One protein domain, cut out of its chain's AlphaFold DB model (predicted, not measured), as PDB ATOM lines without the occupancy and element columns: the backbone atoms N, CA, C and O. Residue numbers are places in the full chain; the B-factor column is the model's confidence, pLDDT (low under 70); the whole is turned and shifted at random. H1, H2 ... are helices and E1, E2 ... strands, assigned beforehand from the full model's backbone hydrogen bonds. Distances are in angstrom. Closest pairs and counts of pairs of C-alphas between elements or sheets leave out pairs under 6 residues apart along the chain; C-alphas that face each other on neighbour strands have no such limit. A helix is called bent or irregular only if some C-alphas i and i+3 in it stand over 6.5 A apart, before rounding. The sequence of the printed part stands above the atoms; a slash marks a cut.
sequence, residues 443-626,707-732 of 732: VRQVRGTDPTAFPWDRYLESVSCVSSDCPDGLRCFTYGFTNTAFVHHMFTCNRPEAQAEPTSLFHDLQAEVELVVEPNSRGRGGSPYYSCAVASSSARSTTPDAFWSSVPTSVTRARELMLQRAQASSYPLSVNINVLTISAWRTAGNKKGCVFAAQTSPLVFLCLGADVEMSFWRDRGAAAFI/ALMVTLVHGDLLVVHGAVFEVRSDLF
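AT A GLANCE: This is residues 443 to 626 and 707 to 732 of the 732 residues of an uncharacterized protein of Trametes pubescens (UniProt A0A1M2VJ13). Two antiparallel sheets lie partly face to face as a sandwich, E1 E2 E3 E10 E7 and E6 E11 E8 E9, and H3 crosses the first sheet's other face over E10 and E7. Beyond the E7 edge, H3 reaches a two-stranded ribbon, E4 E5, and H1 packs beside that end of H3. The 210 printed residues, with four named helices and eleven named strands in the order E1 E2 E3 H1 E4 H2 H3 E5 E6 E7 E8 H4 E9 E10 E11, are of mixed class. The whole is compact, with a radius of gyration of the C-alphas of 17.1 A and spans of 45 by 45 by 44 A.

IN THESE COORDINATES: Start at Val 443 and pass residues 443 to 463, which hold no named element. Find C-alpha 464 at (140.136, 100.875, 53.129), where E1, residues 464 to 469, begins; E2, 475 to 480, and E3, 486 to 491, follow. H1, 496 to 512, runs 23.6 A and is irregular, with C-alphas 498 and 501 7.2 A apart. Next come E4, 529 to 535, H2, 545 to 548, and H3, 553 to 568, 22.2 A long from C-alpha 553 at (148.769, 115.600, 87.393). Read on through E5, 579 to 585, E6, 589 to 597, 23.1 A long and bending by 55 degrees at residue 593, E7, 603 to 606, E8, 612 to 618, and H4, 622 to 626. After the cut look for E9, 707 to 712, E10, 717 to 721, and E11, 724 to 731, 22.1 A long, ending at C-alpha 731 at (147.292, 91.507, 75.862).

HOW THE PARTS SIT: In the first sheet, E1 E2 E3 form a meander, each strand the antiparallel neighbour of the one before; check N 466 and O 478, 3.0 A, and N 477 and O 489, 2.8 A. E10 is the antiparallel neighbour of E3, with N 488 and O 719 within hydrogen-bond range at 2.8 A, and of E7, with N 605 and O 718 within range at 2.8 A. The facing, twisted sheet has N 591 and O 729 at 2.9 A, N 613 and O 730 at 2.9 A and N 614 and O 710 at 2.8 A; H4 only grazes it with residues 622 to 626. H3, at a height of 8.9 A over the first sheet, makes two layers with it, a helix on one face; its C-alpha 562 is 6.8 A from that of Leu 606. H1 touches H3 with residues 505 to 512 alone, opposite ways at a shallow tilt of 31 degrees, the closest C-alphas being those of Leu 509 and Ser 554, 5.5 A. H2 is close to H3 but not clearly touching, the closest C-alphas, those of Trp 548 and Thr 556, being 6.3 A apart. E4 and E5 pair through N 532 and O 582, 2.9 A. H3 and H4 have every O i to N i+4 pair within hydrogen-bond range, H1 11 of 13, and H2 is too short for one.

THE WHOLE: The C-alphas of Pro 471 and Arg 524 are the two farthest apart, 49.5 A. Residues 627 to 706 are not printed, and C-alphas 626 and 707 are 20.1 A apart across this cut. The link from H1 to E4 is long. Model confidence is under 70 at 25 residues, among them 445 to 449, 537 to 542 and 619 to 626.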
ATOM      1  N   VAL A 443     157.763  95.126  81.047       84.38
ATOM      2  CA  VAL A 443     156.408  94.755  80.603       84.38
ATOM      3  C   VAL A 443     156.334  94.527  79.101       84.38
ATOM      4  O   VAL A 443     155.446  93.824  78.634       84.38
ATOM      5  N   ARG A 444     157.250  95.112  78.328       84.00
ATOM      6  CA  ARG A 444     157.320  94.867  76.889       84.00
ATOM      7  C   ARG A 444     158.002  93.537  76.611       84.00
ATOM      8  O   ARG A 444     158.999  93.188  77.240       84.00
ATOM      9  N   GLN A 445     157.512  92.818  75.604       67.94
ATOM     10  CA  GLN A 445     158.249  91.677  75.082       67.94
ATOM     11  C   GLN A 445     159.608  92.166  74.574       67.94
ATOM     12  O   GLN A 445     159.685  92.983  73.657       67.94
ATOM     13  N   VAL A 446     160.691  91.628  75.145       55.66
ATOM     14  CA  VAL A 446     162.083  91.976  74.791       55.66
ATOM     15  C   VAL A 446     162.316  91.905  73.275       55.66
ATOM     16  O   VAL A 446     163.065  92.701  72.717       55.66
ATOM     17  N   ARG A 447     161.610  90.992  72.591       55.91
ATOM     18  CA  ARG A 447     161.702  90.754  71.143       55.91
ATOM     19  C   ARG A 447     160.984  91.797  70.268       55.91
ATOM     20  O   ARG A 447     161.186  91.774  69.062       55.91
ATOM     21  N   GLY A 448     160.158  92.673  70.843       60.97
ATOM     22  CA  GLY A 448     159.360  93.682  70.129       60.97
ATOM     23  C   GLY A 448     159.852  95.124  70.294       60.97
ATOM     24  O   GLY A 448     159.147  96.055  69.910       60.97
ATOM     25  N   THR A 449     161.029  95.336  70.894       64.12
ATOM     26  CA  THR A 449     161.566  96.686  71.158       64.12
ATOM     27  C   THR A 449     162.296  97.306  69.968       64.12
ATOM     28  O   THR A 449     162.514  98.519  69.960       64.12
ATOM     29  N   ASP A 450     162.622  96.513  68.947       76.75
ATOM     30  CA  ASP A 450     163.259  97.035  67.746       76.75
ATOM     31  C   ASP A 450     162.306  97.980  66.990       76.75
ATOM     32  O   ASP A 450     161.104  97.697  66.867       76.75
ATOM     33  N   PRO A 451     162.816  99.111  66.464       78.06
ATOM     34  CA  PRO A 451     162.049  99.992  65.600       78.06
ATOM     35  C   PRO A 451     161.453  99.224  64.419       78.06
ATOM     36  O   PRO A 451     162.176  98.744  63.543       78.06
ATOM     37  N   THR A 452     160.126  99.127  64.367       84.19
ATOM     38  CA  THR A 452     159.410  98.578  63.217       84.19
ATOM     39  C   THR A 452     158.805  99.720  62.414       84.19
ATOM     40  O   THR A 452     158.303 100.707  62.950       84.19
ATOM     41  N   ALA A 453     158.878  99.612  61.088       81.81
ATOM     42  CA  ALA A 453     158.339 100.640  60.202       81.81
ATOM     43  C   ALA A 453     156.806 100.565  60.078       81.81
ATOM     44  O   ALA A 453     156.169 101.542  59.689       81.81
ATOM     45  N   PHE A 454     156.205  99.412  60.375       90.38
ATOM     46  CA  PHE A 454     154.776  99.174  60.201       90.38
ATOM     47  C   PHE A 454     154.216  98.384  61.385       90.38
ATOM     48  O   PHE A 454     154.902  97.477  61.867       90.38
ATOM     49  N   PRO A 455     152.988  98.701  61.831       92.50
ATOM     50  CA  PRO A 455     152.288  97.893  62.814       92.50
ATOM     51  C   PRO A 455     151.832  96.572  62.176       92.50
ATOM     52  O   PRO A 455     151.699  96.470  60.954       92.50
ATOM     53  N   TRP A 456     151.561  95.558  62.995       92.94
ATOM     54  CA  TRP A 456     151.055  94.251  62.547       92.94
ATOM     55  C   TRP A 456     149.530  94.223  62.375       92.94
ATOM     56  O   TRP A 456     148.870  93.217  62.640       92.94
ATOM     57  N   ASP A 457     148.977  95.331  61.887       96.12
ATOM     58  CA  ASP A 457     147.546  95.508  61.678       96.12
ATOM     59  C   ASP A 457     147.047  94.577  60.556       96.12
ATOM     60  O   ASP A 457     147.684  94.422  59.512       96.12
ATOM     61  N   ARG A 458     145.880  93.953  60.755       96.00
ATOM     62  CA  ARG A 458     145.237  93.044  59.789       96.00
ATOM     63  C   ARG A 458     143.824  93.529  59.503       96.00
ATOM     64  O   ARG A 458     143.082  93.828  60.428       96.00
ATOM     65  N   TYR A 459     143.412  93.594  58.244       96.25
ATOM     66  CA  TYR A 459     142.074  94.069  57.884       96.25
ATOM     67  C   TYR A 459     141.534  93.370  56.640       96.25
ATOM     68  O   TYR A 459     142.293  92.919  55.785       96.25
ATOM     69  N   LEU A 460     140.207  93.272  56.547       95.00
ATOM     70  CA  LEU A 460     139.536  92.690  55.382       95.00
ATOM     71  C   LEU A 460     139.609  93.626  54.172       95.00
ATOM     72  O   LEU A 460     139.637  94.844  54.328       95.00
ATOM     73  N   GLU A 461     139.461  93.076  52.964       94.25
ATOM     74  CA  GLU A 461     139.391  93.850  51.708       94.25
ATOM     75  C   GLU A 461     138.296  94.934  51.712       94.25
ATOM     76  O   GLU A 461     138.380  95.933  51.002       94.25
ATOM     77  N   SER A 462     137.255  94.751  52.531       91.81
ATOM     78  CA  SER A 462     136.173  95.731  52.692       91.81
ATOM     79  C   SER A 462     136.553  96.976  53.506       91.81
ATOM     80  O   SER A 462     135.768  97.925  53.556       91.81
ATOM     81  N   VAL A 463     137.722  96.977  54.151       96.06
ATOM     82  CA  VAL A 463     138.252  98.089  54.941       96.06
ATOM     83  C   VAL A 463     139.342  98.783  54.130       96.06
ATOM     84  O   VAL A 463     140.374  98.200  53.810       96.06
ATOM     85  N   SER A 464     139.115 100.051  53.793       96.44
ATOM     86  CA  SER A 464     140.136 100.875  53.129       96.44
ATOM     87  C   SER A 464     141.207 101.313  54.129       96.44
ATOM     88  O   SER A 464     140.863 101.647  55.260       96.44
ATOM     89  N   CYS A 465     142.475 101.359  53.721       96.94
ATOM     90  CA  CYS A 465     143.573 101.861  54.545       96.94
ATOM     91  C   CYS A 465     144.309 102.990  53.818       96.94
ATOM     92  O   CYS A 465     144.692 102.845  52.657       96.94
ATOM     93  N   VAL A 466     144.511 104.113  54.508       96.56
ATOM     94  CA  VAL A 466     145.368 105.217  54.054       96.56
ATOM     95  C   VAL A 466     146.423 105.473  55.118       96.56
ATOM     96  O   VAL A 466     146.083 105.610  56.292       96.56
ATOM     97  N   SER A 467     147.687 105.569  54.715       96.31
ATOM     98  CA  SER A 467     148.802 105.904  55.601       96.31
ATOM     99  C   SER A 467     149.384 107.279  55.270       96.31
ATOM    100  O   SER A 467     149.307 107.762  54.139       96.31
ATOM    101  N   SER A 468     149.941 107.934  56.282       95.94
ATOM    102  CA  SER A 468     150.640 109.214  56.167       95.94
ATOM    103  C   SER A 468     151.723 109.309  57.235       95.94
ATOM    104  O   SER A 468     151.555 108.762  58.323       95.94
ATOM    105  N   ASP A 469     152.824 109.991  56.939       94.75
ATOM    106  CA  ASP A 469     153.865 110.267  57.928       94.75
ATOM    107  C   ASP A 469     153.610 111.638  58.570       94.75
ATOM    108  O   ASP A 469     153.327 112.629  57.888       94.75
ATOM    109  N   CYS A 470     153.693 111.681  59.896       93.25
ATOM    110  CA  CYS A 470     153.458 112.860  60.712       93.25
ATOM    111  C   CYS A 470     154.820 113.560  61.015       93.25
ATOM    112  O   CYS A 470     155.861 112.895  61.067       93.25
ATOM    113  N   PRO A 471     154.891 114.908  61.149       90.38
ATOM    114  CA  PRO A 471     156.172 115.641  61.248       90.38
ATOM    115  C   PRO A 471     157.035 115.300  62.471       90.38
ATOM    116  O   PRO A 471     158.241 115.536  62.470       90.38
ATOM    117  N   ASP A 472     156.410 114.767  63.514       89.56
ATOM    118  CA  ASP A 472     157.033 114.270  64.741       89.56
ATOM    119  C   ASP A 472     157.643 112.866  64.585       89.56
ATOM    120  O   ASP A 472     158.253 112.340  65.514       89.56
ATOM    121  N   GLY A 473     157.531 112.270  63.394       91.56
ATOM    122  CA  GLY A 473     158.044 110.942  63.090       91.56
ATOM    123  C   GLY A 473     157.090 109.807  63.448       91.56
ATOM    124  O   GLY A 473     157.489 108.650  63.297       91.56
ATOM    125  N   LEU A 474     155.867 110.116  63.896       95.19
ATOM    126  CA  LEU A 474     154.785 109.141  64.000       95.19
ATOM    127  C   LEU A 474     154.289 108.762  62.601       95.19
ATOM    128  O   LEU A 474     154.333 109.567  61.668       95.19
ATOM    129  N   ARG A 475     153.761 107.547  62.458       96.12
ATOM    130  CA  ARG A 475     153.058 107.122  61.246       96.12
ATOM    131  C   ARG A 475     151.578 106.962  61.537       96.12
ATOM    132  O   ARG A 475     151.180 106.373  62.529       96.12
ATOM    133  N   CYS A 476     150.756 107.504  60.663       96.69
ATOM    134  CA  CYS A 476     149.344 107.718  60.896       96.69
ATOM    135  C   CYS A 476     148.556 106.871  59.871       96.69
ATOM    136  O   CYS A 476     148.620 107.144  58.672       96.69
ATOM    137  N   PHE A 477     147.841 105.832  60.321       97.06
ATOM    138  CA  PHE A 477     147.026 104.913  59.510       97.06
ATOM    139  C   PHE A 477     145.535 105.173  59.733       97.06
ATOM    140  O   PHE A 477     145.091 105.351  60.861       97.06
ATOM    141  N   THR A 478     144.734 105.190  58.670       96.94
ATOM    142  CA  THR A 478     143.281 105.392  58.745       96.94
ATOM    143  C   THR A 478     142.555 104.250  58.058       96.94
ATOM    144  O   THR A 478     142.602 104.130  56.835       96.94
ATOM    145  N   TYR A 479     141.850 103.455  58.855       97.25
ATOM    146  CA  TYR A 479     141.050 102.310  58.442       97.25
ATOM    147  C   TYR A 479     139.584 102.721  58.288       97.25
ATOM    148  O   TYR A 479     138.876 102.916  59.278       97.25
ATOM    149  N   GLY A 480     139.116 102.892  57.054       96.06
ATOM    150  CA  GLY A 480     137.740 103.279  56.741       96.06
ATOM    151  C   GLY A 480     136.831 102.068  56.531       96.06
ATOM    152  O   GLY A 480     137.033 101.309  55.584       96.06
ATOM    153  N   PHE A 481     135.797 101.925  57.370       94.19
ATOM    154  CA  PHE A 481     134.744 100.901  57.243       94.19
ATOM    155  C   PHE A 481     133.550 101.395  56.419       94.19
ATOM    156  O   PHE A 481     132.845 100.618  55.767       94.19
ATOM    157  N   THR A 482     133.261 102.691  56.530       91.81
ATOM    158  CA  THR A 482     132.261 103.432  55.756       91.81
ATOM    159  C   THR A 482     132.747 104.873  55.586       91.81
ATOM    160  O   THR A 482     133.764 105.266  56.150       91.81
ATOM    161  N   ASN A 483     131.978 105.706  54.883       91.00
ATOM    162  CA  ASN A 483     132.289 107.135  54.743       91.00
ATOM    163  C   ASN A 483     132.249 107.912  56.072       91.00
ATOM    164  O   ASN A 483     132.720 109.041  56.126       91.00
ATOM    165  N   THR A 484     131.642 107.345  57.118       92.38
ATOM    166  CA  THR A 484     131.490 107.997  58.426       92.38
ATOM    167  C   THR A 484     132.201 107.253  59.547       92.38
ATOM    168  O   THR A 484     132.459 107.859  60.579       92.38
ATOM    169  N   ALA A 485     132.487 105.959  59.371       94.44
ATOM    170  CA  ALA A 485     133.069 105.101  60.393       94.44
ATOM    171  C   ALA A 485     134.502 104.719  60.036       94.44
ATOM    172  O   ALA A 485     134.747 104.107  58.992       94.44
ATOM    173  N   PHE A 486     135.430 105.046  60.928       95.44
ATOM    174  CA  PHE A 486     136.846 104.759  60.747       95.44
ATOM    175  C   PHE A 486     137.552 104.523  62.086       95.44
ATOM    176  O   PHE A 486     137.056 104.891  63.157       95.44
ATOM    177  N   VAL A 487     138.733 103.922  61.986       96.56
ATOM    178  CA  VAL A 487     139.713 103.774  63.060       96.56
ATOM    179  C   VAL A 487     141.007 104.446  62.600       96.56
ATOM    180  O   VAL A 487     141.504 104.145  61.521       96.56
ATOM    181  N   HIS A 488     141.527 105.387  63.381       97.25
ATOM    182  CA  HIS A 488     142.743 106.141  63.083       97.25
ATOM    183  C   HIS A 488     143.839 105.782  64.089       97.25
ATOM    184  O   HIS A 488     143.691 106.055  65.277       97.25
ATOM    185  N   HIS A 489     144.912 105.156  63.619       97.62
ATOM    186  CA  HIS A 489     146.025 104.642  64.410       97.62
ATOM    187  C   HIS A 489     147.268 105.521  64.207       97.62
ATOM    188  O   HIS A 489     147.778 105.638  63.095       97.62
ATOM    189  N   MET A 490     147.757 106.141  65.279       97.50
ATOM    190  CA  MET A 490     149.006 106.902  65.324       97.50
ATOM    191  C   MET A 490     150.092 106.031  65.959       97.50
ATOM    192  O   MET A 490     150.160 105.894  67.182       97.50
ATOM    193  N   PHE A 491     150.913 105.444  65.097       97.50
ATOM    194  CA  PHE A 491     151.955 104.482  65.408       97.50
ATOM    195  C   PHE A 491     153.282 105.183  65.717       97.50
ATOM    196  O   PHE A 491     153.774 106.001  64.933       97.50
ATOM    197  N   THR A 492     153.885 104.844  66.854       96.50
ATOM    198  CA  THR A 492     155.162 105.403  67.328       96.50
ATOM    199  C   THR A 492     156.389 104.860  66.607       96.50
ATOM    200  O   THR A 492     157.491 105.377  66.807       96.50
ATOM    201  N   CYS A 493     156.226 103.828  65.772       95.12
ATOM    202  CA  CYS A 493     157.326 103.147  65.084       95.12
ATOM    203  C   CYS A 493     158.388 102.597  66.051       95.12
ATOM    204  O   CYS A 493     159.559 102.491  65.683       95.12
ATOM    205  N   ASN A 494     158.004 102.314  67.307       92.94
ATOM    206  CA  ASN A 494     158.921 101.933  68.384       92.94
ATOM    207  C   ASN A 494     160.100 102.906  68.575       92.94
ATOM    208  O   ASN A 494     161.170 102.527  69.047       92.94
ATOM    209  N   ARG A 495     159.933 104.178  68.189       93.12
ATOM    210  CA  ARG A 495     161.008 105.164  68.283       93.12
ATOM    211  C   ARG A 495     161.142 105.668  69.719       93.12
ATOM    212  O   ARG A 495     160.165 106.217  70.238       93.12
ATOM    213  N   PRO A 496     162.339 105.600  70.333       92.94
ATOM    214  CA  PRO A 496     162.538 106.067  71.703       92.94
ATOM    215  C   PRO A 496     162.116 107.525  71.912       92.94
ATOM    216  O   PRO A 496     161.519 107.857  72.932       92.94
ATOM    217  N   GLU A 497     162.349 108.401  70.926       95.38
ATOM    218  CA  GLU A 497     161.973 109.817  71.038       95.38
ATOM    219  C   GLU A 497     160.451 110.020  71.090       95.38
ATOM    220  O   GLU A 497     159.965 110.860  71.846       95.38
ATOM    221  N   ALA A 498     159.695 109.232  70.319       94.88
ATOM    222  CA  ALA A 498     158.233 109.281  70.286       94.88
ATOM    223  C   ALA A 498     157.589 108.627  71.525       94.88
ATOM    224  O   ALA A 498     156.443 108.939  71.877       94.88
ATOM    225  N   GLN A 499     158.329 107.730  72.183       95.56
ATOM    226  CA  GLN A 499     157.911 106.995  73.377       95.56
ATOM    227  C   GLN A 499     158.347 107.656  74.692       95.56
ATOM    228  O   GLN A 499     157.755 107.359  75.722       95.56
ATOM    229  N   ALA A 500     159.290 108.604  74.678       96.50
ATOM    230  CA  ALA A 500     159.835 109.223  75.892       96.50
ATOM    231  C   ALA A 500     158.765 109.830  76.823       96.50
ATOM    232  O   ALA A 500     158.770 109.591  78.033       96.50
ATOM    233  N   GLU A 501     157.822 110.598  76.270       97.56
ATOM    234  CA  GLU A 501     156.722 111.170  77.051       97.56
ATOM    235  C   GLU A 501     155.726 110.097  77.542       97.56
ATOM    236  O   GLU A 501     155.454 110.078  78.747       97.56
ATOM    237  N   PRO A 502     155.234 109.165  76.695       97.75
ATOM    238  CA  PRO A 502     154.493 107.987  77.152       97.75
ATOM    239  C   PRO A 502     155.187 107.180  78.258       97.75
ATOM    240  O   PRO A 502     154.517 106.728  79.183       97.75
ATOM    241  N   THR A 503     156.511 107.019  78.211       96.62
ATOM    242  CA  THR A 503     157.282 106.286  79.226       96.62
ATOM    243  C   THR A 503     157.261 107.017  80.567       96.62
ATOM    244  O   THR A 503     156.962 106.407  81.594       96.62
ATOM    245  N   SER A 504     157.495 108.336  80.568       97.31
ATOM    246  CA  SER A 504     157.338 109.160  81.779       97.31
ATOM    247  C   SER A 504     155.916 109.067  82.324       97.31
ATOM    248  O   SER A 504     155.728 108.864  83.520       97.31
ATOM    249  N   LEU A 505     154.913 109.166  81.453       97.81
ATOM    250  CA  LEU A 505     153.516 109.093  81.856       97.81
ATOM    251  C   LEU A 505     153.156 107.727  82.462       97.81
ATOM    252  O   LEU A 505     152.455 107.671  83.469       97.81
ATOM    253  N   PHE A 506     153.647 106.634  81.878       96.38
ATOM    254  CA  PHE A 506     153.446 105.278  82.388       96.38
ATOM    255  C   PHE A 506     153.999 105.115  83.809       96.38
ATOM    256  O   PHE A 506     153.343 104.520  84.665       96.38
ATOM    257  N   HIS A 507     155.178 105.677  84.076       94.62
ATOM    258  CA  HIS A 507     155.769 105.700  85.411       94.62
ATOM    259  C   HIS A 507     154.925 106.534  86.391       94.62
ATOM    260  O   HIS A 507     154.590 106.070  87.483       94.62
ATOM    261  N   ASP A 508     154.524 107.741  85.991       95.81
ATOM    262  CA  ASP A 508     153.809 108.674  86.867       95.81
ATOM    263  C   ASP A 508     152.395 108.181  87.213       95.81
ATOM    264  O   ASP A 508     151.963 108.294  88.359       95.81
ATOM    265  N   LEU A 509     151.690 107.549  86.268       95.69
ATOM    266  CA  LEU A 509     150.379 106.945  86.527       95.69
ATOM    267  C   LEU A 509     150.464 105.840  87.588       95.69
ATOM    268  O   LEU A 509     149.631 105.787  88.489       95.69
ATOM    269  N   GLN A 510     151.487 104.985  87.526       93.06
ATOM    270  CA  GLN A 510     151.710 103.939  88.529       93.06
ATOM    271  C   GLN A 510     152.057 104.505  89.913       93.06
ATOM    272  O   GLN A 510     151.776 103.849  90.916       93.06
ATOM    273  N   ALA A 511     152.676 105.688  89.961       91.50
ATOM    274  CA  ALA A 511     153.121 106.347  91.185       91.50
ATOM    275  C   ALA A 511     152.056 107.239  91.838       91.50
ATOM    276  O   ALA A 511     152.128 107.478  93.040       91.50
ATOM    277  N   GLU A 512     151.101 107.766  91.071       93.75
ATOM    278  CA  GLU A 512     150.152 108.779  91.550       93.75
ATOM    279  C   GLU A 512     148.694 108.312  91.543       93.75
ATOM    280  O   GLU A 512     147.869 108.888  92.259       93.75
ATOM    281  N   VAL A 513     148.350 107.303  90.734       93.75
ATOM    282  CA  VAL A 513     146.961 106.891  90.512       93.75
ATOM    283  C   VAL A 513     146.648 105.596  91.243       93.75
ATOM    284  O   VAL A 513     147.306 104.567  91.083       93.75
ATOM    285  N   GLU A 514     145.568 105.636  92.017       92.38
ATOM    286  CA  GLU A 514     145.012 104.467  92.679       92.38
ATOM    287  C   GLU A 514     144.217 103.606  91.683       92.38
ATOM    288  O   GLU A 514     143.021 103.794  91.472       92.38
ATOM    289  N   LEU A 515     144.913 102.684  91.014       91.44
ATOM    290  CA  LEU A 515     144.303 101.699  90.118       91.44
ATOM    291  C   LEU A 515     143.803 100.512  90.939       91.44
ATOM    292  O   LEU A 515     144.620  99.682  91.319       91.44
ATOM    293  N   VAL A 516     142.498 100.426  91.197       90.56
ATOM    294  CA  VAL A 516     141.888  99.413  92.080       90.56
ATOM    295  C   VAL A 516     141.539  98.148  91.289       90.56
ATOM    296  O   VAL A 516     141.062  98.248  90.158       90.56
ATOM    297  N   VAL A 517     141.754  96.955  91.862       87.75
ATOM    298  CA  VAL A 517     141.282  95.681  91.274       87.75
ATOM    299  C   VAL A 517     139.769  95.739  91.070       87.75
ATOM    300  O   VAL A 517     139.018  95.983  92.015       87.75
ATOM    301  N   GLU A 518     139.295  95.441  89.859       84.19
ATOM    302  CA  GLU A 518     137.854  95.307  89.639       84.19
ATOM    303  C   GLU A 518     137.317  94.072  90.392       84.19
ATOM    304  O   GLU A 518     137.852  92.971  90.246       84.19
ATOM    305  N   PRO A 519     136.248  94.181  91.195       79.56
ATOM    306  CA  PRO A 519     135.651  93.003  91.808       79.56
ATOM    307  C   PRO A 519     135.059  92.106  90.712       79.56
ATOM    308  O   PRO A 519     134.209  92.534  89.926       79.56
ATOM    309  N   ASN A 520     135.490  90.842  90.645       76.25
ATOM    310  CA  ASN A 520     134.890  89.891  89.715       76.25
ATOM    311  C   ASN A 520     133.476  89.537  90.196       76.25
ATOM    312  O   ASN A 520     133.295  88.762  91.129       76.25
ATOM    313  N   SER A 521     132.463  90.093  89.534       75.19
ATOM    314  CA  SER A 521     131.058  89.837  89.863       75.19
ATOM    315  C   SER A 521     130.582  88.416  89.530       75.19
ATOM    316  O   SER A 521     129.476  88.051  89.922       75.19
ATOM    317  N   ARG A 522     131.363  87.609  88.789       73.25
ATOM    318  CA  ARG A 522     130.891  86.339  88.202       73.25
ATOM    319  C   ARG A 522     131.707  85.087  88.543       73.25
ATOM    320  O   ARG A 522     131.392  84.031  88.001       73.25
ATOM    321  N   GLY A 523     132.710  85.130  89.423       69.56
ATOM    322  CA  GLY A 523     133.438  83.902  89.777       69.56
ATOM    323  C   GLY A 523     134.513  84.039  90.852       69.56
ATOM    324  O   GLY A 523     134.899  85.140  91.224       69.56
ATOM    325  N   ARG A 524     135.018  82.886  91.325       67.19
ATOM    326  CA  ARG A 524     136.072  82.765  92.359       67.19
ATOM    327  C   ARG A 524     137.464  83.258  91.923       67.19
ATOM    328  O   ARG A 524     138.363  83.319  92.755       67.19
ATOM    329  N   GLY A 525     137.667  83.600  90.649       69.19
ATOM    330  CA  GLY A 525     138.914  84.214  90.180       69.19
ATOM    331  C   GLY A 525     138.880  85.729  90.376       69.19
ATOM    332  O   GLY A 525     137.901  86.357  89.989       69.19
ATOM    333  N   GLY A 526     139.920  86.333  90.955       70.75
ATOM    334  CA  GLY A 526     140.049  87.797  90.969       70.75
ATOM    335  C   GLY A 526     140.039  88.368  89.545       70.75
ATOM    336  O   GLY A 526     140.423  87.673  88.602       70.75
ATOM    337  N   SER A 527     139.578  89.609  89.364       77.88
ATOM    338  CA  SER A 527     139.679  90.258  88.052       77.88
ATOM    339  C   SER A 527     141.153  90.408  87.668       77.88
ATOM    340  O   SER A 527     141.956  90.814  88.513       77.88
ATOM    341  N   PRO A 528     141.534  90.124  86.412       80.88
ATOM    342  CA  PRO A 528     142.886  90.387  85.934       80.88
ATOM    343  C   PRO A 528     143.127  91.884  85.664       80.88
ATOM    344  O   PRO A 528     144.228  92.252  85.252       80.88
ATOM    345  N   TYR A 529     142.114  92.737  85.872       87.25
ATOM    346  CA  TYR A 529     142.149  94.157  85.546       87.25
ATOM    347  C   TYR A 529     142.116  95.032  86.798       87.25
ATOM    348  O   TYR A 529     141.319  94.815  87.718       87.25
ATOM    349  N   TYR A 530     142.929  96.077  86.759       90.69
ATOM    350  CA  TYR A 530     142.814  97.242  87.615       90.69
ATOM    351  C   TYR A 530     142.215  98.380  86.798       90.69
ATOM    352  O   TYR A 530     142.567  98.545  85.626       90.69
ATOM    353  N   SER A 531     141.339  99.181  87.393       93.00
ATOM    354  CA  SER A 531     140.793 100.344  86.703       93.00
ATOM    355  C   SER A 531     140.635 101.556  87.611       93.00
ATOM    356  O   SER A 531     140.483 101.464  88.828       93.00
ATOM    357  N   CYS A 532     140.717 102.728  86.991       94.31
ATOM    358  CA  CYS A 532     140.370 104.006  87.589       94.31
ATOM    359  C   CYS A 532     139.607 104.814  86.541       94.31
ATOM    360  O   CYS A 532     140.084 104.993  85.419       94.31
ATOM    361  N   ALA A 533     138.412 105.281  86.890       94.31
ATOM    362  CA  ALA A 533     137.599 106.117  86.021       94.31
ATOM    363  C   ALA A 533     137.514 107.530  86.597       94.31
ATOM    364  O   ALA A 533     137.078 107.735  87.728       94.31
ATOM    365  N   VAL A 534     137.902 108.509  85.788       93.38
ATOM    366  CA  VAL A 534     137.877 109.930  86.120       93.38
ATOM    367  C   VAL A 534     136.891 110.607  85.177       93.38
ATOM    368  O   VAL A 534     137.101 110.660  83.965       93.38
ATOM    369  N   ALA A 535     135.783 111.106  85.722       89.56
ATOM    370  CA  ALA A 535     134.696 111.690  84.945       89.56
ATOM    371  C   ALA A 535     134.262 113.035  85.524       89.56
ATOM    372  O   ALA A 535     133.962 113.133  86.715       89.56
ATOM    373  N   SER A 536     134.150 114.055  84.668       82.56
ATOM    374  CA  SER A 536     133.591 115.346  85.073       82.56
ATOM    375  C   SER A 536     132.114 115.178  85.437       82.56
ATOM    376  O   SER A 536     131.268 114.935  84.576       82.56
ATOM    377  N   SER A 537     131.792 115.274  86.731       64.25
ATOM    378  CA  SER A 537     130.491 114.864  87.281       64.25
ATOM    379  C   SER A 537     129.308 115.764  86.905       64.25
ATOM    380  O   SER A 537     128.191 115.520  87.355       64.25
ATOM    381  N   SER A 538     129.486 116.807  86.085       59.34
ATOM    382  CA  SER A 538     128.332 117.574  85.615       59.34
ATOM    383  C   SER A 538     128.513 118.170  84.223       59.34
ATOM    384  O   SER A 538     129.374 119.011  83.982       59.34
ATOM    385  N   ALA A 539     127.558 117.860  83.347       56.75
ATOM    386  CA  ALA A 539     127.286 118.618  82.127       56.75
ATOM    387  C   ALA A 539     126.806 120.065  82.405       56.75
ATOM    388  O   ALA A 539     126.439 120.782  81.478       56.75
ATOM    389  N   ARG A 540     126.746 120.487  83.681       61.97
ATOM    390  CA  ARG A 540     126.265 121.804  84.123       61.97
ATOM    391  C   ARG A 540     127.367 122.720  84.658       61.97
ATOM    392  O   ARG A 540     127.084 123.894  84.876       61.97
ATOM    393  N   SER A 541     128.589 122.227  84.870       61.97
ATOM    394  CA  SER A 541     129.712 123.096  85.226       61.97
ATOM    395  C   SER A 541     130.096 123.927  84.006       61.97
ATOM    396  O   SER A 541     130.426 123.387  82.951       61.97
ATOM    397  N   THR A 542     130.036 125.247  84.143       64.31
ATOM    398  CA  THR A 542     130.333 126.202  83.071       64.31
ATOM    399  C   THR A 542     131.817 126.263  82.702       64.31
ATOM    400  O   THR A 542     132.151 126.888  81.700       64.31
ATOM    401  N   THR A 543     132.707 125.602  83.453       75.38
ATOM    402  CA  THR A 543     134.145 125.531  83.146       75.38
ATOM    403  C   THR A 543     134.679 124.103  83.335       75.38
ATOM    404  O   THR A 543     134.918 123.692  84.477       75.38
ATOM    405  N   PRO A 544     134.886 123.336  82.246       72.69
ATOM    406  CA  PRO A 544     135.463 121.986  82.282       72.69
ATOM    407  C   PRO A 544     136.809 121.897  83.019       72.69
ATOM    408  O   PRO A 544     137.095 120.885  83.654       72.69
ATOM    409  N   ASP A 545     137.600 122.969  82.993       79.56
ATOM    410  CA  ASP A 545     138.976 122.994  83.509       79.56
ATOM    411  C   ASP A 545     139.062 122.910  85.037       79.56
ATOM    412  O   ASP A 545     140.029 122.382  85.584       79.56
ATOM    413  N   ALA A 546     138.023 123.358  85.749       84.81
ATOM    414  CA  ALA A 546     138.007 123.311  87.209       84.81
ATOM    415  C   ALA A 546     138.039 121.865  87.736       84.81
ATOM    416  O   ALA A 546     138.659 121.599  88.761       84.81
ATOM    417  N   PHE A 547     137.420 120.917  87.025       88.81
ATOM    418  CA  PHE A 547     137.398 119.511  87.435       88.81
ATOM    419  C   PHE A 547     138.785 118.861  87.325       88.81
ATOM    420  O   PHE A 547     139.270 118.269  88.289       88.81
ATOM    421  N   TRP A 548     139.456 119.042  86.186       91.56
ATOM    422  CA  TRP A 548     140.782 118.470  85.919       91.56
ATOM    423  C   TRP A 548     141.889 119.042  86.820       91.56
ATOM    424  O   TRP A 548     142.950 118.444  86.948       91.56
ATOM    425  N   SER A 549     141.638 120.161  87.504       90.19
ATOM    426  CA  SER A 549     142.563 120.693  88.515       90.19
ATOM    427  C   SER A 549     142.616 119.864  89.810       90.19
ATOM    428  O   SER A 549     143.566 119.994  90.578       90.19
ATOM    429  N   SER A 550     141.608 119.018  90.057       91.81
ATOM    430  CA  SER A 550     141.497 118.193  91.272       91.81
ATOM    431  C   SER A 550     142.001 116.757  91.105       91.81
ATOM    432  O   SER A 550     142.118 116.029  92.089       91.81
ATOM    433  N   VAL A 551     142.285 116.342  89.868       94.25
ATOM    434  CA  VAL A 551     142.762 114.991  89.553       94.25
ATOM    435  C   VAL A 551     144.296 114.961  89.578       94.25
ATOM    436  O   VAL A 551     144.920 116.015  89.429       94.25
ATOM    437  N   PRO A 552     144.933 113.788  89.760       95.69
ATOM    438  CA  PRO A 552     146.390 113.692  89.732       95.69
ATOM    439  C   PRO A 552     146.982 114.263  88.437       95.69
ATOM    440  O   PRO A 552     146.405 114.113  87.356       95.69
ATOM    441  N   THR A 553     148.143 114.915  88.533       96.44
ATOM    442  CA  THR A 553     148.769 115.600  87.393       96.44
ATOM    443  C   THR A 553     149.087 114.637  86.249       96.44
ATOM    444  O   THR A 553     148.894 115.000  85.089       96.44
ATOM    445  N   SER A 554     149.490 113.402  86.552       97.25
ATOM    446  CA  SER A 554     149.645 112.325  85.563       97.25
ATOM    447  C   SER A 554     148.373 112.066  84.738       97.25
ATOM    448  O   SER A 554     148.450 111.940  83.519       97.25
ATOM    449  N   VAL A 555     147.186 112.077  85.349       97.19
ATOM    450  CA  VAL A 555     145.898 111.892  84.650       97.19
ATOM    451  C   VAL A 555     145.619 113.058  83.694       97.19
ATOM    452  O   VAL A 555     145.214 112.844  82.549       97.19
ATOM    453  N   THR A 556     145.867 114.294  84.133       96.62
ATOM    454  CA  THR A 556     145.707 115.486  83.285       96.62
ATOM    455  C   THR A 556     146.700 115.481  82.122       96.62
ATOM    456  O   THR A 556     146.293 115.715  80.985       96.62
ATOM    457  N   ARG A 557     147.965 115.105  82.361       97.69
ATOM    458  CA  ARG A 557     148.977 114.937  81.303       97.69
ATOM    459  C   ARG A 557     148.593 113.856  80.294       97.69
ATOM    460  O   ARG A 557     148.749 114.075  79.099       97.69
ATOM    461  N   ALA A 558     148.038 112.725  80.742       98.06
ATOM    462  CA  ALA A 558     147.528 111.692  79.836       98.06
ATOM    463  C   ALA A 558     146.457 112.255  78.895       98.06
ATOM    464  O   ALA A 558     146.531 112.079  77.679       98.06
ATOM    465  N   ARG A 559     145.487 112.988  79.453       97.19
ATOM    466  CA  ARG A 559     144.439 113.654  78.675       97.19
ATOM    467  C   ARG A 559     145.018 114.646  77.665       97.19
ATOM    468  O   ARG A 559     144.577 114.663  76.518       97.19
ATOM    469  N   GLU A 560     145.955 115.488  78.088       97.06
ATOM    470  CA  GLU A 560     146.587 116.496  77.230       97.06
ATOM    471  C   GLU A 560     147.359 115.852  76.080       97.06
ATOM    472  O   GLU A 560     147.137 116.227  74.931       97.06
ATOM    473  N   LEU A 561     148.159 114.821  76.363       97.62
ATOM    474  CA  LEU A 561     148.880 114.049  75.351       97.62
ATOM    475  C   LEU A 561     147.925 113.438  74.317       97.62
ATOM    476  O   LEU A 561     148.154 113.539  73.109       97.62
ATOM    477  N   MET A 562     146.822 112.840  74.781       97.56
ATOM    478  CA  MET A 562     145.809 112.252  73.904       97.56
ATOM    479  C   MET A 562     145.148 113.300  73.000       97.56
ATOM    480  O   MET A 562     144.972 113.062  71.805       97.56
ATOM    481  N   LEU A 563     144.799 114.466  73.553       96.25
ATOM    482  CA  LEU A 563     144.207 115.570  72.794       96.25
ATOM    483  C   LEU A 563     145.197 116.168  71.794       96.25
ATOM    484  O   LEU A 563     144.827 116.387  70.642       96.25
ATOM    485  N   GLN A 564     146.441 116.401  72.212       95.62
ATOM    486  CA  GLN A 564     147.496 116.950  71.368       95.62
ATOM    487  C   GLN A 564     147.739 116.062  70.147       95.62
ATOM    488  O   GLN A 564     147.744 116.559  69.022       95.62
ATOM    489  N   ARG A 565     147.888 114.746  70.347       95.31
ATOM    490  CA  ARG A 565     148.106 113.800  69.243       95.31
ATOM    491  C   ARG A 565     146.884 113.696  68.339       95.31
ATOM    492  O   ARG A 565     147.019 113.828  67.128       95.31
ATOM    493  N   ALA A 566     145.683 113.580  68.905       94.94
ATOM    494  CA  ALA A 566     144.460 113.549  68.105       94.94
ATOM    495  C   ALA A 566     144.295 114.806  67.223       94.94
ATOM    496  O   ALA A 566     143.868 114.697  66.075       94.94
ATOM    497  N   GLN A 567     144.670 115.987  67.730       93.25
ATOM    498  CA  GLN A 567     144.616 117.261  66.997       93.25
ATOM    499  C   GLN A 567     145.740 117.436  65.970       93.25
ATOM    500  O   GLN A 567     145.563 118.183  65.010       93.25
ATOM    501  N   ALA A 568     146.887 116.780  66.162       90.69
ATOM    502  CA  ALA A 568     147.986 116.790  65.198       90.69
ATOM    503  C   ALA A 568     147.665 115.976  63.934       90.69
ATOM    504  O   ALA A 568     148.308 116.164  62.899       90.69
ATOM    505  N   SER A 569     146.671 115.085  64.000       87.19
ATOM    506  CA  SER A 569     146.211 114.348  62.828       87.19
ATOM    507  C   SER A 569     145.620 115.302  61.783       87.19
ATOM    508  O   SER A 569     144.917 116.261  62.096       87.19
ATOM    509  N   SER A 570     145.849 115.005  60.504       84.06
ATOM    510  CA  SER A 570     145.277 115.765  59.380       84.06
ATOM    511  C   SER A 570     143.744 115.685  59.298       84.06
ATOM    512  O   SER A 570     143.142 116.249  58.382       84.06
ATOM    513  N   TYR A 571     143.099 114.955  60.211       82.12
ATOM    514  CA  TYR A 571     141.669 114.720  60.192       82.12
ATOM    515  C   TYR A 571     140.940 115.763  61.060       82.12
ATOM    516  O   TYR A 571     141.257 115.912  62.238       82.12
ATOM    517  N   PRO A 572     139.926 116.476  60.532       80.12
ATOM    518  CA  PRO A 572     139.267 117.591  61.219       80.12
ATOM    519  C   PRO A 572     138.258 117.132  62.292       80.12
ATOM    520  O   PRO A 572     137.102 117.556  62.295       80.12
ATOM    521  N   LEU A 573     138.661 116.251  63.211       86.06
ATOM    522  CA  LEU A 573     137.835 115.856  64.353       86.06
ATOM    523  C   LEU A 573     138.084 116.785  65.532       86.06
ATOM    524  O   LEU A 573     139.176 116.836  66.095       86.06
ATOM    525  N   SER A 574     137.028 117.451  65.988       91.00
ATOM    526  CA  SER A 574     137.032 118.078  67.305       91.00
ATOM    527  C   SER A 574     136.909 116.993  68.377       91.00
ATOM    528  O   SER A 574     135.803 116.573  68.732       91.00
ATOM    529  N   VAL A 575     138.041 116.509  68.878       94.12
ATOM    530  CA  VAL A 575     138.077 115.565  69.999       94.12
ATOM    531  C   VAL A 575     138.036 116.338  71.315       94.12
ATOM    532  O   VAL A 575     138.789 117.290  71.515       94.12
ATOM    533  N   ASN A 576     137.160 115.914  72.227       93.38
ATOM    534  CA  ASN A 576     137.132 116.387  73.607       93.38
ATOM    535  C   ASN A 576     137.003 115.187  74.554       93.38
ATOM    536  O   ASN A 576     136.095 114.372  74.408       93.38
ATOM    537  N   ILE A 577     137.897 115.107  75.538       94.56
ATOM    538  CA  ILE A 577     137.927 114.050  76.549       94.56
ATOM    539  C   ILE A 577     137.333 114.611  77.844       94.56
ATOM    540  O   ILE A 577     137.973 115.396  78.549       94.56
ATOM    541  N   ASN A 578     136.097 114.208  78.150       93.00
ATOM    542  CA  ASN A 578     135.390 114.563  79.393       93.00
ATOM    543  C   ASN A 578     135.400 113.432  80.435       93.00
ATOM    544  O   ASN A 578     135.086 113.657  81.605       93.00
ATOM    545  N   VAL A 579     135.738 112.222  79.989       94.12
ATOM    546  CA  VAL A 579     135.858 111.011  80.797       94.12
ATOM    547  C   VAL A 579     137.138 110.315  80.368       94.12
ATOM    548  O   VAL A 579     137.354 110.130  79.171       94.12
ATOM    549  N   LEU A 580     137.971 109.948  81.334       96.12
ATOM    550  CA  LEU A 580     139.179 109.170  81.114       96.12
ATOM    551  C   LEU A 580     139.132 107.933  82.007       96.12
ATOM    552  O   LEU A 580     139.000 108.046  83.224       96.12
ATOM    553  N   THR A 581     139.250 106.762  81.392       95.69
ATOM    554  CA  THR A 581     139.361 105.493  82.108       95.69
ATOM    555  C   THR A 581     140.756 104.944  81.893       95.69
ATOM    556  O   THR A 581     141.161 104.710  80.758       95.69
ATOM    557  N   ILE A 582     141.478 104.719  82.984       95.94
ATOM    558  CA  ILE A 582     142.767 104.039  82.981       95.94
ATOM    559  C   ILE A 582     142.493 102.585  83.332       95.94
ATOM    560  O   ILE A 582     141.839 102.298  84.333       95.94
ATOM    561  N   SER A 583     142.950 101.673  82.485       93.50
ATOM    562  CA  SER A 583     142.872 100.232  82.718       93.50
ATOM    563  C   SER A 583     144.282  99.667  82.691       93.50
ATOM    564  O   SER A 583     145.078 100.055  81.841       93.50
ATOM    565  N   ALA A 584     144.591  98.775  83.625       91.81
ATOM    566  CA  ALA A 584     145.853  98.059  83.665       91.81
ATOM    567  C   ALA A 584     145.596  96.563  83.820       91.81
ATOM    568  O   ALA A 584     144.684  96.143  84.532       91.81
ATOM    569  N   TRP A 585     146.414  95.762  83.150       87.56
ATOM    570  CA  TRP A 585     146.303  94.314  83.129       87.56
ATOM    571  C   TRP A 585     147.417  93.717  83.974       87.56
ATOM    572  O   TRP A 585     148.567  94.140  83.885       87.56
ATOM    573  N   ARG A 586     147.067  92.730  84.800       78.00
ATOM    574  CA  ARG A 586     148.040  92.011  85.628       78.00
ATOM    575  C   ARG A 586     148.821  90.966  84.837       78.00
ATOM    576  O   ARG A 586     149.985  90.724  85.123       78.00
ATOM    577  N   THR A 587     148.143  90.302  83.914       78.44
ATOM    578  CA  THR A 587     148.670  89.200  83.112       78.44
ATOM    579  C   THR A 587     148.182  89.360  81.682       78.44
ATOM    580  O   THR A 587     147.139  89.984  81.450       78.44
ATOM    581  N   ALA A 588     148.891  88.729  80.744       79.88
ATOM    582  CA  ALA A 588     148.356  88.467  79.415       79.88
ATOM    583  C   ALA A 588     146.951  87.852  79.531       79.88
ATOM    584  O   ALA A 588     146.648  87.084  80.456       79.88
ATOM    585  N   GLY A 589     146.055  88.237  78.633       80.44
ATOM    586  CA  GLY A 589     144.654  87.859  78.751       80.44
ATOM    587  C   GLY A 589     143.768  88.540  77.728       80.44
ATOM    588  O   GLY A 589     144.185  89.468  77.043       80.44
ATOM    589  N   ASN A 590     142.524  88.066  77.643       78.00
ATOM    590  CA  ASN A 590     141.521  88.629  76.750       78.00
ATOM    591  C   ASN A 590     140.346  89.237  77.516       78.00
ATOM    592  O   ASN A 590     139.773  88.615  78.413       78.00
ATOM    593  N   LYS A 591     139.933  90.438  77.107       79.19
ATOM    594  CA  LYS A 591     138.664  91.046  77.515       79.19
ATOM    595  C   LYS A 591     137.715  91.009  76.328       79.19
ATOM    596  O   LYS A 591     137.842  91.796  75.394       79.19
ATOM    597  N   LYS A 592     136.768  90.070  76.354       78.62
ATOM    598  CA  LYS A 592     135.748  89.910  75.306       78.62
ATOM    599  C   LYS A 592     134.527  90.789  75.570       78.62
ATOM    600  O   LYS A 592     134.133  90.974  76.720       78.62
ATOM    601  N   GLY A 593     133.894  91.250  74.491       68.94
ATOM    602  CA  GLY A 593     132.542  91.812  74.522       68.94
ATOM    603  C   GLY A 593     132.444  93.240  75.061       68.94
ATOM    604  O   GLY A 593     131.407  93.606  75.615       68.94
ATOM    605  N   CYS A 594     133.497  94.055  74.928       80.38
ATOM    606  CA  CYS A 594     133.371  95.485  75.199       80.38
ATOM    607  C   CYS A 594     132.677  96.150  74.010       80.38
ATOM    608  O   CYS A 594     133.159  96.081  72.884       80.38
ATOM    609  N   VAL A 595     131.537  96.792  74.254       85.69
ATOM    610  CA  VAL A 595     130.803  97.517  73.215       85.69
ATOM    611  C   VAL A 595     131.134  98.998  73.315       85.69
ATOM    612  O   VAL A 595     130.899  99.641  74.337       85.69
ATOM    613  N   PHE A 596     131.657  99.545  72.227       87.69
ATOM    614  CA  PHE A 596     132.082 100.926  72.112       87.69
ATOM    615  C   PHE A 596     131.117 101.716  71.234       87.69
ATOM    616  O   PHE A 596     131.063 101.541  70.017       87.69
ATOM    617  N   ALA A 597     130.362 102.621  71.853       90.06
ATOM    618  CA  ALA A 597     129.404 103.490  71.175       90.06
ATOM    619  C   ALA A 597     130.085 104.722  70.540       90.06
ATOM    620  O   ALA A 597     129.725 105.860  70.830       90.06
ATOM    621  N   ALA A 598     131.056 104.506  69.649       93.12
ATOM    622  CA  ALA A 598     131.825 105.581  69.007       93.12
ATOM    623  C   ALA A 598     131.026 106.405  67.969       93.12
ATOM    624  O   ALA A 598     131.550 107.334  67.349       93.12
ATOM    625  N   GLN A 599     129.748 106.070  67.760       92.56
ATOM    626  CA  GLN A 599     128.833 106.786  66.872       92.56
ATOM    627  C   GLN A 599     128.482 108.183  67.401       92.56
ATOM    628  O   GLN A 599     128.303 109.108  66.613       92.56
ATOM    629  N   THR A 600     128.346 108.336  68.720       90.44
ATOM    630  CA  THR A 600     127.919 109.597  69.349       90.44
ATOM    631  C   THR A 600     129.095 110.513  69.660       90.44
ATOM    632  O   THR A 600     128.970 111.731  69.562       90.44
ATOM    633  N   SER A 601     130.239 109.934  70.017       93.12
ATOM    634  CA  SER A 601     131.472 110.651  70.321       93.12
ATOM    635  C   SER A 601     132.679 109.797  69.942       93.12
ATOM    636  O   SER A 601     132.644 108.592  70.198       93.12
ATOM    637  N   PRO A 602     133.753 110.387  69.386       95.44
ATOM    638  CA  PRO A 602     135.007 109.670  69.195       95.44
ATOM    639  C   PRO A 602     135.506 109.066  70.512       95.44
ATOM    640  O   PRO A 602     135.415 109.702  71.563       95.44
ATOM    641  N   LEU A 603     136.051 107.856  70.442       95.88
ATOM    642  CA  LEU A 603     136.789 107.231  71.537       95.88
ATOM    643  C   LEU A 603     138.274 107.307  71.228       95.88
ATOM    644  O   LEU A 603     138.670 107.127  70.079       95.88
ATOM    645  N   VAL A 604     139.083 107.566  72.249       97.06
ATOM    646  CA  VAL A 604     140.535 107.666  72.117       97.06
ATOM    647  C   VAL A 604     141.173 106.685  73.088       97.06
ATOM    648  O   VAL A 604     140.830 106.682  74.270       97.06
ATOM    649  N   PHE A 605     142.099 105.879  72.591       97.38
ATOM    650  CA  PHE A 605     142.892 104.935  73.366       97.38
ATOM    651  C   PHE A 605     144.355 105.358  73.296       97.38
ATOM    652  O   PHE A 605     144.835 105.734  72.230       97.38
ATOM    653  N   LEU A 606     145.047 105.300  74.429       97.81
ATOM    654  CA  LEU A 606     146.491 105.483  74.528       97.81
ATOM    655  C   LEU A 606     147.072 104.194  75.105       97.81
ATOM    656  O   LEU A 606     146.699 103.806  76.212       97.81
ATOM    657  N   CYS A 607     147.949 103.533  74.357       96.81
ATOM    658  CA  CYS A 607     148.603 102.306  74.801       96.81
ATOM    659  C   CYS A 607     149.847 102.642  75.635       96.81
ATOM    660  O   CYS A 607     150.678 103.447  75.217       96.81
ATOM    661  N   LEU A 608     149.991 102.053  76.824       96.31
ATOM    662  CA  LEU A 608     151.142 102.249  77.712       96.31
ATOM    663  C   LEU A 608     151.600 100.894  78.270       96.31
ATOM    664  O   LEU A 608     150.766 100.114  78.719       96.31
ATOM    665  N   GLY A 609     152.911 100.638  78.305       94.12
ATOM    666  CA  GLY A 609     153.450  99.355  78.752       94.12
ATOM    667  C   GLY A 609     153.546  98.330  77.622       94.12
ATOM    668  O   GLY A 609     154.221  98.589  76.627       94.12
ATOM    669  N   ALA A 610     152.922  97.169  77.820       90.94
ATOM    670  CA  ALA A 610     152.930  96.047  76.883       90.94
ATOM    671  C   ALA A 610     152.137  96.337  75.598       90.94
ATOM    672  O   ALA A 610     151.317  97.257  75.551       90.94
ATOM    673  N   ASP A 611     152.381  95.527  74.570       91.69
ATOM    674  CA  ASP A 611     151.685  95.635  73.291       91.69
ATOM    675  C   ASP A 611     150.255  95.064  73.420       91.69
ATOM    676  O   ASP A 611     150.013  94.070  74.112       91.69
ATOM    677  N   VAL A 612     149.287  95.709  72.768       91.75
ATOM    678  CA  VAL A 612     147.856  95.379  72.852       91.75
ATOM    679  C   VAL A 612     147.319  95.089  71.459       91.75
ATOM    680  O   VAL A 612     147.423  95.932  70.572       91.75
ATOM    681  N   GLU A 613     146.660  93.948  71.270       92.56
ATOM    682  CA  GLU A 613     145.852  93.704  70.074       92.56
ATOM    683  C   GLU A 613     144.392  94.081  70.338       92.56
ATOM    684  O   GLU A 613     143.786  93.686  71.339       92.56
ATOM    685  N   MET A 614     143.812  94.855  69.424       93.88
ATOM    686  CA  MET A 614     142.412  95.257  69.450       93.88
ATOM    687  C   MET A 614     141.716  94.798  68.174       93.88
ATOM    688  O   MET A 614     141.974  95.314  67.087       93.88
ATOM    689  N   SER A 615     140.784  93.864  68.323       92.94
ATOM    690  CA  SER A 615     139.943  93.372  67.232       92.94
ATOM    691  C   SER A 615     138.614  94.120  67.204       92.94
ATOM    692  O   SER A 615     137.955  94.267  68.233       92.94
ATOM    693  N   PHE A 616     138.203  94.561  66.019       92.44
ATOM    694  CA  PHE A 616     136.977  95.303  65.758       92.44
ATOM    695  C   PHE A 616     136.034  94.476  64.887       92.44
ATOM    696  O   PHE A 616     136.352  94.109  63.749       92.44
ATOM    697  N   TRP A 617     134.817  94.260  65.388       88.12
ATOM    698  CA  TRP A 617     133.737  93.653  64.611       88.12
ATOM    699  C   TRP A 617     132.698  94.683  64.216       88.12
ATOM    700  O   TRP A 617     132.281  95.542  64.998       88.12
ATOM    701  N   ARG A 618     132.225  94.549  62.978       77.06
ATOM    702  CA  ARG A 618     131.085  95.316  62.499       77.06
ATOM    703  C   ARG A 618     129.812  94.576  62.865       77.06
ATOM    704  O   ARG A 618     129.372  93.682  62.139       77.06
ATOM    705  N   ASP A 619     129.180  94.985  63.957       69.94
ATOM    706  CA  ASP A 619     127.888  94.414  64.293       69.94
ATOM    707  C   ASP A 619     126.812  94.945  63.326       69.94
ATOM    708  O   ASP A 619     126.393  96.105  63.364       69.94
ATOM    709  N   ARG A 620     126.352  94.074  62.419       65.69
ATOM    710  CA  ARG A 620     125.243  94.374  61.498       65.69
ATOM    711  C   ARG A 620     123.877  94.431  62.213       65.69
ATOM    712  O   ARG A 620     122.885  94.756  61.567       65.69
ATOM    713  N   GLY A 621     123.807  94.110  63.510       66.25
ATOM    714  CA  GLY A 621     122.591  94.008  64.323       66.25
ATOM    715  C   GLY A 621     122.564  94.786  65.655       66.25
ATOM    716  O   GLY A 621     121.460  95.117  66.093       66.25
ATOM    717  N   ALA A 622     123.696  95.138  66.286       60.28
ATOM    718  CA  ALA A 622     123.723  95.829  67.599       60.28
ATOM    719  C   ALA A 622     123.026  97.182  67.610       60.28
ATOM    720  O   ALA A 622     122.510  97.574  68.657       60.28
ATOM    721  N   ALA A 623     122.972  97.891  66.481       57.62
ATOM    722  CA  ALA A 623     122.263  99.167  66.409       57.62
ATOM    723  C   ALA A 623     120.801  99.032  66.887       57.62
ATOM    724  O   ALA A 623     120.260  99.954  67.493       57.62
ATOM    725  N   ALA A 624     120.183  97.860  66.692       58.47
ATOM    726  CA  ALA A 624     118.842  97.567  67.192       58.47
ATOM    727  C   ALA A 624     118.808  97.149  68.678       58.47
ATOM    728  O   ALA A 624     117.801  97.381  69.343       58.47
ATOM    729  N   PHE A 625     119.879  96.545  69.206       58.06
ATOM    730  CA  PHE A 625     119.942  96.034  70.583       58.06
ATOM    731  C   PHE A 625     120.341  97.110  71.603       58.06
ATOM    732  O   PHE A 625     119.736  97.200  72.671       58.06
ATOM    733  N   ILE A 626     121.303  97.977  71.270       57.47
ATOM    734  CA  ILE A 626     121.760  99.070  72.151       57.47
ATOM    735  C   ILE A 626     120.662 100.117  72.347       57.47
ATOM    736  O   ILE A 626     120.473 100.610  73.457       57.47
ATOM    737  N   ALA A 707     136.704  92.328  61.220       88.25
ATOM    738  CA  ALA A 707     136.852  93.280  60.125       88.25
ATOM    739  C   ALA A 707     138.216  93.987  60.134       88.25
ATOM    740  O   ALA A 707     138.750  94.304  59.070       88.25
ATOM    741  N   LEU A 708     138.761  94.236  61.326       95.44
ATOM    742  CA  LEU A 708     140.041  94.902  61.551       95.44
ATOM    743  C   LEU A 708     140.627  94.423  62.881       95.44
ATOM    744  O   LEU A 708     139.924  94.413  63.886       95.44
ATOM    745  N   MET A 709     141.913  94.116  62.889       95.88
ATOM    746  CA  MET A 709     142.745  93.913  64.063       95.88
ATOM    747  C   MET A 709     143.857  94.960  64.027       95.88
ATOM    748  O   MET A 709     144.530  95.105  63.006       95.88
ATOM    749  N   VAL A 710     144.017  95.705  65.119       96.56
ATOM    750  CA  VAL A 710     145.070  96.713  65.284       96.56
ATOM    751  C   VAL A 710     145.999  96.288  66.412       96.56
ATOM    752  O   VAL A 710     145.520  95.984  67.505       96.56
ATOM    753  N   THR A 711     147.307  96.325  66.177       95.19
ATOM    754  CA  THR A 711     148.330  96.126  67.206       95.19
ATOM    755  C   THR A 711     148.855  97.487  67.655       95.19
ATOM    756  O   THR A 711     149.434  98.224  66.861       95.19
ATOM    757  N   LEU A 712     148.662  97.813  68.931       95.50
ATOM    758  CA  LEU A 712     149.145  99.037  69.561       95.50
ATOM    759  C   LEU A 712     150.382  98.732  70.403       95.50
ATOM    760  O   LEU A 712     150.307  97.937  71.337       95.50
ATOM    761  N   VAL A 713     151.489  99.410  70.134       94.69
ATOM    762  CA  VAL A 713     152.689  99.376  70.975       94.69
ATOM    763  C   VAL A 713     152.699 100.532  71.974       94.69
ATOM    764  O   VAL A 713     151.852 101.431  71.946       94.69
ATOM    765  N   HIS A 714     153.681 100.530  72.874       95.69
ATOM    766  CA  HIS A 714     153.859 101.600  73.850       95.69
ATOM    767  C   HIS A 714     153.839 102.996  73.205       95.69
ATOM    768  O   HIS A 714     154.626 103.317  72.320       95.69
ATOM    769  N   GLY A 715     152.957 103.855  73.703       96.81
ATOM    770  CA  GLY A 715     152.794 105.223  73.245       96.81
ATOM    771  C   GLY A 715     151.879 105.379  72.037       96.81
ATOM    772  O   GLY A 715     151.592 106.520  71.692       96.81
ATOM    773  N   ASP A 716     151.390 104.314  71.405       97.50
ATOM    774  CA  ASP A 716     150.466 104.452  70.280       97.50
ATOM    775  C   ASP A 716     149.130 105.059  70.711       97.50
ATOM    776  O   ASP A 716     148.657 104.865  71.839       97.50
ATOM    777  N   LEU A 717     148.504 105.791  69.787       97.88
ATOM    778  CA  LEU A 717     147.190 106.393  69.989       97.88
ATOM    779  C   LEU A 717     146.201 105.906  68.931       97.88
ATOM    780  O   LEU A 717     146.478 105.966  67.737       97.88
ATOM    781  N   LEU A 718     145.022 105.469  69.366       97.62
ATOM    782  CA  LEU A 718     143.955 104.990  68.493       97.62
ATOM    783  C   LEU A 718     142.701 105.845  68.674       97.62
ATOM    784  O   LEU A 718     142.192 105.970  69.784       97.62
ATOM    785  N   VAL A 719     142.167 106.404  67.590       97.00
ATOM    786  CA  VAL A 719     140.894 107.136  67.577       97.00
ATOM    787  C   VAL A 719     139.853 106.325  66.818       97.00
ATOM    788  O   VAL A 719     140.038 105.992  65.653       97.00
ATOM    789  N   VAL A 720     138.729 106.031  67.462       96.31
ATOM    790  CA  VAL A 720     137.622 105.255  66.890       96.31
ATOM    791  C   VAL A 720     136.400 106.159  66.771       96.31
ATOM    792  O   VAL A 720     136.033 106.826  67.740       96.31
ATOM    793  N   HIS A 721     135.752 106.196  65.606       96.19
ATOM    794  CA  HIS A 721     134.611 107.086  65.368       96.19
ATOM    795  C   HIS A 721     133.560 106.490  64.423       96.19
ATOM    796  O   HIS A 721     133.865 105.691  63.541       96.19
ATOM    797  N   GLY A 722     132.308 106.928  64.589       93.81
ATOM    798  CA  GLY A 722     131.269 106.867  63.558       93.81
ATOM    799  C   GLY A 722     130.452 105.580  63.484       93.81
ATOM    800  O   GLY A 722     129.554 105.480  62.645       93.81
ATOM    801  N   ALA A 723     130.711 104.610  64.360       91.38
ATOM    802  CA  ALA A 723     129.913 103.396  64.488       91.38
ATOM    803  C   ALA A 723     129.920 102.850  65.921       91.38
ATOM    804  O   ALA A 723     130.625 103.341  66.801       91.38
ATOM    805  N   VAL A 724     129.093 101.833  66.143       88.56
ATOM    806  CA  VAL A 724     129.201 100.960  67.309       88.56
ATOM    807  C   VAL A 724     130.140  99.823  66.936       88.56
ATOM    808  O   VAL A 724     129.891  99.130  65.949       88.56
ATOM    809  N   PHE A 725     131.180  99.627  67.735       86.00
ATOM    810  CA  PHE A 725     132.120  98.528  67.564       86.00
ATOM    811  C   PHE A 725     131.994  97.574  68.744       86.00
ATOM    812  O   PHE A 725     131.951  98.010  69.894       86.00
ATOM    813  N   GLU A 726     131.940  96.278  68.465       84.56
ATOM    814  CA  GLU A 726     132.329  95.294  69.469       84.56
ATOM    815  C   GLU A 726     133.846  95.177  69.407       84.56
ATOM    816  O   GLU A 726     134.416  95.119  68.313       84.56
ATOM    817  N   VAL A 727     134.485  95.197  70.572       81.44
ATOM    818  CA  VAL A 727     135.931  95.097  70.695       81.44
ATOM    819  C   VAL A 727     136.324  94.029  71.690       81.44
ATOM    820  O   VAL A 727     135.709  93.825  72.744       81.44
ATOM    821  N   ARG A 728     137.406  93.360  71.323       82.56
ATOM    822  CA  ARG A 728     138.142  92.417  72.135       82.56
ATOM    823  C   ARG A 728     139.551  92.950  72.202       82.56
ATOM    824  O   ARG A 728     140.126  93.299  71.176       82.56
ATOM    825  N   SER A 729     140.044  93.040  73.422       75.00
ATOM    826  CA  SER A 729     141.434  93.389  73.676       75.00
ATOM    827  C   SER A 729     142.140  92.143  74.164       75.00
ATOM    828  O   SER A 729     141.680  91.537  75.137       75.00
ATOM    829  N   ASP A 730     143.210  91.775  73.475       76.06
ATOM    830  CA  ASP A 730     144.103  90.686  73.843       76.06
ATOM    831  C   ASP A 730     145.468  91.322  74.184       76.06
ATOM    832  O   ASP A 730     146.011  92.107  73.408       76.06
ATOM    833  N   LEU A 731     145.974  91.057  75.392       68.69
ATOM    834  CA  LEU A 731     147.292  91.507  75.862       68.69
ATOM    835  C   LEU A 731     148.284  90.345  75.773       68.69
ATOM    836  O   LEU A 731     147.934  89.242  76.214       68.69
ATOM    837  N   PHE A 732     149.487  90.611  75.260       53.38
ATOM    838  CA  PHE A 732     150.543  89.621  75.011       53.38
ATOM    839  C   PHE A 732     151.747  89.733  75.939       53.38
ATOM    840  O   PHE A 732     151.988  90.831  76.484       53.38
TER     841      PHE A 732